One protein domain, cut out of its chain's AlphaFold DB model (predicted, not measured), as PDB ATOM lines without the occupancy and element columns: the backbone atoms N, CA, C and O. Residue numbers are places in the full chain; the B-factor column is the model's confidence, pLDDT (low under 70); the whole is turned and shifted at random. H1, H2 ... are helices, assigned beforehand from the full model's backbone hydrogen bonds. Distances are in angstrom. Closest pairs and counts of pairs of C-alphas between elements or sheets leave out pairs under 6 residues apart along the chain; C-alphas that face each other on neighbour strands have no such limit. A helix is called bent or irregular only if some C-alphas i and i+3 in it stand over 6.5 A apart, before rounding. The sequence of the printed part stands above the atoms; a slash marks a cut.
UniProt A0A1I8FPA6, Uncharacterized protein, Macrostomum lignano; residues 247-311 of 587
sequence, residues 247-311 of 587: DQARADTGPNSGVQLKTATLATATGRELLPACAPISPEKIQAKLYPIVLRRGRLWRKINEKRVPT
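Overview. This is residues 247 to 311 of the 587 residues of an uncharacterized protein of Macrostomum lignano (UniProt A0A1I8FPA6). A long helix, H4, makes one side of a hook; by its first residue, Pro 283, a tight link turns a corner to the shorter H3, and the small H2 sits in the bend, close to both H3 and H4, while the long link from H2 to H3 loops round to H3, with its residues 268 to 270 standing free. Residues 294 to 311 stick out as a long arm, mostly H4, and residues 247 to 253, with H1, stick out separately. The printed part has 65 residues, with four named helices in the order H1, H2, H3, H4 and no named strand, and its class is all helix. The whole is loose, with a radius of gyration of the C-alphas of 15.4 A, and elongated, spanning 48 by 25 by 18 A.

Arrangement. Start at H4, residues 283 to 306, and look for what comes near it. H2, residues 256 to 259, is close to it but not clearly touching: the closest C-alphas are those of Ser 257 and Leu 290, 6.8 A apart. H3, residues 271 to 278, is also close to H2 but not clearly touching, and there the closest C-alphas are those of Gly 258 and Cys 278, 7.9 A apart. H3 and H4 are apart, though they follow each other in the chain. H1, residues 248 to 253, is apart from H3 and H4, and H1 and H2 meet only through their link. Along the backbone, each O i to N i+4 pair of H1 is within hydrogen-bond range, as are 3 of 4 in H3 and 18 of 20 in H4, while H2 is too short for such a pair.

Along the chain. Find C-alpha 283 at (-43.830, 39.732, 23.144); from there H4 runs 33.9 A to C-alpha 306 at (-16.527, 53.928, 37.330). H4 is neither bent nor irregular, but only just: C-alphas 289 and 292 are 6.1 A apart. Before it, H3 runs 10.6 A from Gly 271 to Cys 278, and H2 runs 5.0 A from Asn 256 to Val 259. Look for the first helix at C-alpha 248, (-22.446, 30.253, 24.388), from which H1 runs 8.6 A to Thr 253.

Size, cuts and confidence. The two C-alphas farthest apart are those of Pro 280 and Thr 311, at 49.1 A. Without the stretches that stand free, residues 247 to 253, 268 to 273 and 294 to 311, the body has 34 residues and spans 23 by 18 by 13 A. The printed part has no cut. The links H1 to H2 and H3 to H4 are tight, and the link H2 to H3 is long, with 11 residues. The mean pLDDT of the printed part is 73.7; look for values under 70 at residues 254 to 269 and 308 to 311, where the model's confidence is low.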
ATOM      1  N   ASP A 247     -20.700  34.763  25.103       85.31
ATOM      2  CA  ASP A 247     -20.246  33.371  24.988       85.31
ATOM      3  C   ASP A 247     -21.424  32.385  25.113       85.31
ATOM      4  O   ASP A 247     -22.365  32.649  25.863       85.31
ATOM      5  N   GLN A 248     -21.369  31.246  24.419       78.31
ATOM      6  CA  GLN A 248     -22.446  30.253  24.388       78.31
ATOM      7  C   GLN A 248     -22.795  29.771  25.805       78.31
ATOM      8  O   GLN A 248     -23.960  29.799  26.192       78.31
ATOM      9  N   ALA A 249     -21.797  29.493  26.652       75.38
ATOM     10  CA  ALA A 249     -22.027  29.121  28.052       75.38
ATOM     11  C   ALA A 249     -22.686  30.243  28.891       75.38
ATOM     12  O   ALA A 249     -23.369  29.978  29.885       75.38
ATOM     13  N   ARG A 250     -22.531  31.516  28.496       74.50
ATOM     14  CA  ARG A 250     -23.220  32.668  29.111       74.50
ATOM     15  C   ARG A 250     -24.621  32.888  28.540       74.50
ATOM     16  O   ARG A 250     -25.514  33.304  29.281       74.50
ATOM     17  N   ALA A 251     -24.832  32.577  27.263       76.69
ATOM     18  CA  ALA A 251     -26.154  32.535  26.649       76.69
ATOM     19  C   ALA A 251     -27.016  31.433  27.290       76.69
ATOM     20  O   ALA A 251     -28.142  31.721  27.693       76.69
ATOM     21  N   ASP A 252     -26.447  30.240  27.501       71.94
ATOM     22  CA  ASP A 252     -27.103  29.050  28.066       71.94
ATOM     23  C   ASP A 252     -27.275  29.085  29.595       71.94
ATOM     24  O   ASP A 252     -28.091  28.348  30.146       71.94
ATOM     25  N   THR A 253     -26.594  29.997  30.299       73.25
ATOM     26  CA  THR A 253     -26.887  30.337  31.712       73.25
ATOM     27  C   THR A 253     -27.802  31.568  31.863       73.25
ATOM     28  O   THR A 253     -28.383  31.808  32.929       73.25
ATOM     29  N   GLY A 254     -28.042  32.306  30.773       63.25
ATOM     30  CA  GLY A 254     -29.089  33.322  30.628       63.25
ATOM     31  C   GLY A 254     -30.573  32.871  30.709       63.25
ATOM     32  O   GLY A 254     -31.409  33.733  31.032       63.25
ATOM     33  N   PRO A 255     -30.970  31.588  30.510       55.03
ATOM     34  CA  PRO A 255     -32.366  31.137  30.577       55.03
ATOM     35  C   PRO A 255     -32.989  31.195  31.974       55.03
ATOM     36  O   PRO A 255     -34.188  30.981  32.108       55.03
ATOM     37  N   ASN A 256     -32.244  31.608  33.003       51.31
ATOM     38  CA  ASN A 256     -32.811  32.072  34.275       51.31
ATOM     39  C   ASN A 256     -33.881  33.180  34.094       51.31
ATOM     40  O   ASN A 256     -34.744  33.369  34.949       51.31
ATOM     41  N   SER A 257     -33.875  33.886  32.956       50.84
ATOM     42  CA  SER A 257     -34.971  34.765  32.514       50.84
ATOM     43  C   SER A 257     -36.230  34.010  32.039       50.84
ATOM     44  O   SER A 257     -37.348  34.444  32.329       50.84
ATOM     45  N   GLY A 258     -36.061  32.864  31.374       49.62
ATOM     46  CA  GLY A 258     -37.114  31.920  30.981       49.62
ATOM     47  C   GLY A 258     -37.702  31.140  32.162       49.62
ATOM     48  O   GLY A 258     -38.915  30.992  32.247       49.62
ATOM     49  N   VAL A 259     -36.889  30.759  33.153       51.16
ATOM     50  CA  VAL A 259     -37.374  30.148  34.411       51.16
ATOM     51  C   VAL A 259     -38.337  31.094  35.154       51.16
ATOM     52  O   VAL A 259     -39.351  30.669  35.713       51.16
ATOM     53  N   GLN A 260     -38.110  32.412  35.085       51.91
ATOM     54  CA  GLN A 260     -39.052  33.410  35.612       51.91
ATOM     55  C   GLN A 260     -40.314  33.604  34.745       51.91
ATOM     56  O   GLN A 260     -41.259  34.273  35.177       51.91
ATOM     57  N   LEU A 261     -40.396  33.035  33.540       56.56
ATOM     58  CA  LEU A 261     -41.540  33.110  32.619       56.56
ATOM     59  C   LEU A 261     -42.563  31.975  32.841       56.56
ATOM     60  O   LEU A 261     -43.054  31.367  31.901       56.56
ATOM     61  N   LYS A 262     -42.979  31.796  34.105       49.88
ATOM     62  CA  LYS A 262     -43.982  30.816  34.574       49.88
ATOM     63  C   LYS A 262     -43.599  29.336  34.357       49.88
ATOM     64  O   LYS A 262     -44.288  28.634  33.627       49.88
ATOM     65  N   THR A 263     -42.633  28.818  35.117       45.38
ATOM     66  CA  THR A 263     -42.847  27.656  36.022       45.38
ATOM     67  C   THR A 263     -41.554  27.271  36.742       45.38
ATOM     68  O   THR A 263     -40.492  27.218  36.134       45.38
ATOM     69  N   ALA A 264     -41.652  26.916  38.029       46.25
ATOM     70  CA  ALA A 264     -40.558  26.235  38.736       46.25
ATOM     71  C   ALA A 264     -40.320  24.807  38.191       46.25
ATOM     72  O   ALA A 264     -39.227  24.266  38.308       46.25
ATOM     73  N   THR A 265     -41.333  24.229  37.541       49.62
ATOM     74  CA  THR A 265     -41.341  22.898  36.917       49.62
ATOM     75  C   THR A 265     -40.455  22.761  35.672       49.62
ATOM     76  O   THR A 265     -40.227  21.642  35.231       49.62
ATOM     77  N   LEU A 266     -39.947  23.859  35.095       51.88
ATOM     78  CA  LEU A 266     -39.089  23.830  33.897       51.88
ATOM     79  C   LEU A 266     -37.583  23.723  34.207       51.88
ATOM     80  O   LEU A 266     -36.775  23.738  33.282       51.88
ATOM     81  N   ALA A 267     -37.181  23.601  35.477       54.81
ATOM     82  CA  ALA A 267     -35.768  23.565  35.883       54.81
ATOM     83  C   ALA A 267     -34.965  22.366  35.325       54.81
ATOM     84  O   ALA A 267     -33.738  22.412  35.308       54.81
ATOM     85  N   THR A 268     -35.647  21.316  34.858       57.62
ATOM     86  CA  THR A 268     -35.062  20.118  34.226       57.62
ATOM     87  C   THR A 268     -35.510  19.926  32.773       57.62
ATOM     88  O   THR A 268     -35.242  18.880  32.186       57.62
ATOM     89  N   ALA A 269     -36.233  20.891  32.194       64.31
ATOM     90  CA  ALA A 269     -36.819  20.753  30.865       64.31
ATOM     91  C   ALA A 269     -35.764  20.896  29.761       64.31
ATOM     92  O   ALA A 269     -34.926  21.800  29.778       64.31
ATOM     93  N   THR A 270     -35.832  20.020  28.765       75.75
ATOM     94  CA  THR A 270     -34.951  20.060  27.599       75.75
ATOM     95  C   THR A 270     -35.298  21.240  26.684       75.75
ATOM     96  O   THR A 270     -36.420  21.755  26.676       75.75
ATOM     97  N   GLY A 271     -34.358  21.652  25.825       75.50
ATOM     98  CA  GLY A 271     -34.591  22.735  24.855       75.50
ATOM     99  C   GLY A 271     -35.792  22.501  23.920       75.50
ATOM    100  O   GLY A 271     -36.404  23.462  23.454       75.50
ATOM    101  N   ARG A 272     -36.182  21.235  23.696       81.94
ATOM    102  CA  ARG A 272     -37.375  20.857  22.916       81.94
ATOM    103  C   ARG A 272     -38.696  21.141  23.637       81.94
ATOM    104  O   ARG A 272     -39.700  21.333  22.963       81.94
ATOM    105  N   GLU A 273     -38.701  21.186  24.965       82.88
ATOM    106  CA  GLU A 273     -39.889  21.438  25.796       82.88
ATOM    107  C   GLU A 273     -40.018  22.929  26.148       82.88
ATOM    108  O   GLU A 273     -41.117  23.487  26.165       82.88
ATOM    109  N   LEU A 274     -38.881  23.606  26.343       81.50
ATOM    110  CA  LEU A 274     -38.813  25.044  26.621       81.50
ATOM    111  C   LEU A 274     -39.349  25.909  25.466       81.50
ATOM    112  O   LEU A 274     -40.043  26.897  25.714       81.50
ATOM    113  N   LEU A 275     -39.061  25.551  24.208       82.00
ATOM    114  CA  LEU A 275     -39.488  26.338  23.042       82.00
ATOM    115  C   LEU A 275     -41.025  26.377  22.866       82.00
ATOM    116  O   LEU A 275     -41.567  27.485  22.797       82.00
ATOM    117  N   PRO A 276     -41.766  25.246  22.883       89.00
ATOM    118  CA  PRO A 276     -43.231  25.254  22.914       89.00
ATOM    119  C   PRO A 276     -43.818  25.994  24.121       89.00
ATOM    120  O   PRO A 276     -44.816  26.693  23.970       89.00
ATOM    121  N   ALA A 277     -43.192  25.902  25.302       84.31
ATOM    122  CA  ALA A 277     -43.643  26.621  26.497       84.31
ATOM    123  C   ALA A 277     -43.475  28.151  26.381       84.31
ATOM    124  O   ALA A 277     -44.268  28.909  26.942       84.31
ATOM    125  N   CYS A 278     -42.477  28.620  25.624       84.81
ATOM    126  CA  CYS A 278     -42.262  30.041  25.337       84.81
ATOM    127  C   CYS A 278     -43.142  30.591  24.200       84.81
ATOM    128  O   CYS A 278     -43.485  31.771  24.228       84.81
ATOM    129  N   ALA A 279     -43.550  29.764  23.233       91.44
ATOM    130  CA  ALA A 279     -44.348  30.189  22.078       91.44
ATOM    131  C   ALA A 279     -45.672  30.942  22.397       91.44
ATOM    132  O   ALA A 279     -45.947  31.931  21.717       91.44
ATOM    133  N   PRO A 280     -46.495  30.570  23.406       93.12
ATOM    134  CA  PRO A 280     -47.727  31.299  23.745       93.12
ATOM    135  C   PRO A 280     -47.496  32.567  24.593       93.12
ATOM    136  O   PRO A 280     -48.455  33.212  25.031       93.12
ATOM    137  N   ILE A 281     -46.245  32.935  24.885       91.31
ATOM    138  CA  ILE A 281     -45.920  34.101  25.710       91.31
ATOM    139  C   ILE A 281     -45.871  35.350  24.826       91.31
ATOM    140  O   ILE A 281     -45.034  35.466  23.937       91.31
ATOM    141  N   SER A 282     -46.752  36.320  25.095       93.50
ATOM    142  CA  SER A 282     -46.830  37.532  24.270       93.50
ATOM    143  C   SER A 282     -45.539  38.380  24.338       93.50
ATOM    144  O   SER A 282     -44.911  38.440  25.407       93.50
ATOM    145  N   PRO A 283     -45.123  39.042  23.236       89.38
ATOM    146  CA  PRO A 283     -43.830  39.732  23.144       89.38
ATOM    147  C   PRO A 283     -43.585  40.760  24.253       89.38
ATOM    148  O   PRO A 283     -42.469  40.892  24.752       89.38
ATOM    149  N   GLU A 284     -44.638  41.435  24.711       92.00
ATOM    150  CA  GLU A 284     -44.586  42.453  25.765       92.00
ATOM    151  C   GLU A 284     -44.202  41.831  27.113       92.00
ATOM    152  O   GLU A 284     -43.478  42.447  27.891       92.00
ATOM    153  N   LYS A 285     -44.630  40.591  27.392       90.19
ATOM    154  CA  LYS A 285     -44.282  39.857  28.625       90.19
ATOM    155  C   LYS A 285     -42.830  39.385  28.610       90.19
ATOM    156  O   LYS A 285     -42.186  39.377  29.659       90.19
ATOM    157  N   ILE A 286     -42.315  39.029  27.432       88.56
ATOM    158  CA  ILE A 286     -40.897  38.708  27.218       88.56
ATOM    159  C   ILE A 286     -40.061  39.985  27.407       88.56
ATOM    160  O   ILE A 286     -39.150  40.020  28.237       88.56
ATOM    161  N   GLN A 287     -40.426  41.075  26.725       87.38
ATOM    162  CA  GLN A 287     -39.755  42.372  26.821       87.38
ATOM    163  C   GLN A 287     -39.767  42.933  28.252       87.38
ATOM    164  O   GLN A 287     -38.716  43.334  28.754       87.38
ATOM    165  N   ALA A 288     -40.911  42.909  28.942       87.00
ATOM    166  CA  ALA A 288     -41.059  43.424  30.304       87.00
ATOM    167  C   ALA A 288     -40.206  42.677  31.345       87.00
ATOM    168  O   ALA A 288     -39.874  43.259  32.376       87.00
ATOM    169  N   LYS A 289     -39.812  41.420  31.087       86.38
ATOM    170  CA  LYS A 289     -38.903  40.657  31.962       86.38
ATOM    171  C   LYS A 289     -37.437  40.743  31.544       86.38
ATOM    172  O   LYS A 289     -36.573  40.849  32.413       86.38
ATOM    173  N   LEU A 290     -37.136  40.788  30.246       83.00
ATOM    174  CA  LEU A 290     -35.762  40.971  29.763       83.00
ATOM    175  C   LEU A 290     -35.233  42.394  30.009       83.00
ATOM    176  O   LEU A 290     -34.066  42.565  30.362       83.00
ATOM    177  N   TYR A 291     -36.066  43.426  29.857       80.94
ATOM    178  CA  TYR A 291     -35.626  44.823  29.939       80.94
ATOM    179  C   TYR A 291     -35.056  45.207  31.327       80.94
ATOM    180  O   TYR A 291     -33.955  45.766  31.372       80.94
ATOM    181  N   PRO A 292     -35.667  44.827  32.473       83.69
ATOM    182  CA  PRO A 292     -35.059  45.014  33.793       83.69
ATOM    183  C   PRO A 292     -33.719  44.289  33.977       83.69
ATOM    184  O   PRO A 292     -32.840  44.818  34.661       83.69
ATOM    185  N   ILE A 293     -33.530  43.111  33.368       79.88
ATOM    186  CA  ILE A 293     -32.273  42.345  33.437       79.88
ATOM    187  C   ILE A 293     -31.173  43.076  32.658       79.88
ATOM    188  O   ILE A 293     -30.085  43.290  33.194       79.88
ATOM    189  N   VAL A 294     -31.473  43.550  31.444       77.38
ATOM    190  CA  VAL A 294     -30.551  44.368  30.633       77.38
ATOM    191  C   VAL A 294     -30.174  45.662  31.367       77.38
ATOM    192  O   VAL A 294     -28.992  45.988  31.464       77.38
ATOM    193  N   LEU A 295     -31.139  46.361  31.979       78.19
ATOM    194  CA  LEU A 295     -30.871  47.556  32.794       78.19
ATOM    195  C   LEU A 295     -30.062  47.258  34.071       78.19
ATOM    196  O   LEU A 295     -29.308  48.114  34.539       78.19
ATOM    197  N   ARG A 296     -30.217  46.077  34.684       80.31
ATOM    198  CA  ARG A 296     -29.383  45.643  35.822       80.31
ATOM    199  C   ARG A 296     -27.948  45.355  35.373       80.31
ATOM    200  O   ARG A 296     -27.036  45.919  35.972       80.31
ATOM    201  N   ARG A 297     -27.748  44.586  34.291       77.56
ATOM    202  CA  ARG A 297     -26.423  44.335  33.683       77.56
ATOM    203  C   ARG A 297     -25.721  45.650  33.307       77.56
ATOM    204  O   ARG A 297     -24.585  45.865  33.717       77.56
ATOM    205  N   GLY A 298     -26.412  46.574  32.633       80.06
ATOM    206  CA  GLY A 298     -25.855  47.879  32.242       80.06
ATOM    207  C   GLY A 298     -25.441  48.768  33.424       80.06
ATOM    208  O   GLY A 298     -24.371  49.374  33.393       80.06
ATOM    209  N   ARG A 299     -26.239  48.814  34.503       83.25
ATOM    210  CA  ARG A 299     -25.879  49.552  35.733       83.25
ATOM    211  C   ARG A 299     -24.724  48.907  36.498       83.25
ATOM    212  O   ARG A 299     -23.887  49.630  37.026       83.25
ATOM    213  N   LEU A 300     -24.660  47.574  36.550       77.56
ATOM    214  CA  LEU A 300     -23.539  46.860  37.165       77.56
ATOM    215  C   LEU A 300     -22.236  47.125  36.401       77.56
ATOM    216  O   LEU A 300     -21.230  47.456  37.019       77.56
ATOM    217  N   TRP A 301     -22.271  47.053  35.067       76.75
ATOM    218  CA  TRP A 301     -21.111  47.347  34.225       76.75
ATOM    219  C   TRP A 301     -20.628  48.793  34.380       76.75
ATOM    220  O   TRP A 301     -19.432  49.015  34.552       76.75
ATOM    221  N   ARG A 302     -21.545  49.774  34.431       79.25
ATOM    222  CA  ARG A 302     -21.169  51.173  34.692       79.25
ATOM    223  C   ARG A 302     -20.419  51.313  36.024       79.25
ATOM    224  O   ARG A 302     -19.325  51.862  36.022       79.25
ATOM    225  N   LYS A 303     -20.917  50.699  37.106       85.56
ATOM    226  CA  LYS A 303     -20.245  50.674  38.422       85.56
ATOM    227  C   LYS A 303     -18.882  49.971  38.428       85.56
ATOM    228  O   LYS A 303     -18.049  50.278  39.277       85.56
ATOM    229  N   ILE A 304     -18.649  49.015  37.526       78.12
ATOM    230  CA  ILE A 304     -17.340  48.364  37.362       78.12
ATOM    231  C   ILE A 304     -16.363  49.317  36.659       78.12
ATOM    232  O   ILE A 304     -15.227  49.459  37.108       78.12
ATOM    233  N   ASN A 305     -16.803  50.018  35.612       70.94
ATOM    234  CA  ASN A 305     -15.959  50.970  34.888       70.94
ATOM    235  C   ASN A 305     -15.683  52.256  35.683       70.94
ATOM    236  O   ASN A 305     -14.537  52.694  35.727       70.94
ATOM    237  N   GLU A 306     -16.679  52.803  36.387       83.06
ATOM    238  CA  GLU A 306     -16.527  53.928  37.330       83.06
ATOM    239  C   GLU A 306     -15.441  53.649  38.389       83.06
ATOM    240  O   GLU A 306     -14.755  54.565  38.829       83.06
ATOM    241  N   LYS A 307     -15.221  52.374  38.749       83.69
ATOM    242  CA  LYS A 307     -14.145  51.936  39.655       83.69
ATOM    243  C   LYS A 307     -12.791  51.662  38.984       83.69
ATOM    244  O   LYS A 307     -11.804  51.535  39.699       83.69
ATOM    245  N   ARG A 308     -12.719  51.562  37.650       69.44
ATOM    246  CA  ARG A 308     -11.478  51.294  36.887       69.44
ATOM    247  C   ARG A 308     -10.813  52.558  36.328       69.44
ATOM    248  O   ARG A 308      -9.591  52.595  36.219       69.44
ATOM    249  N   VAL A 309     -11.589  53.599  36.020       65.81
ATOM    250  CA  VAL A 309     -11.067  54.892  35.525       65.81
ATOM    251  C   VAL A 309     -10.126  55.603  36.525       65.81
ATOM    252  O   VAL A 309      -9.112  56.143  36.085       65.81
ATOM    253  N   PRO A 310     -10.343  55.572  37.858       55.16
ATOM    254  CA  PRO A 310      -9.404  56.190  38.802       55.16
ATOM    255  C   PRO A 310      -7.987  55.601  38.745       55.16
ATOM    256  O   PRO A 310      -7.014  56.314  38.979       55.16
ATOM    257  N   THR A 311      -7.844  54.313  38.411       50.84
ATOM    258  CA  THR A 311      -6.528  53.660  38.322       50.84
ATOM    259  C   THR A 311      -5.748  54.002  37.055       50.84
ATOM    260  O   THR A 311      -4.532  54.128  37.149       50.84
TER     261      THR A 311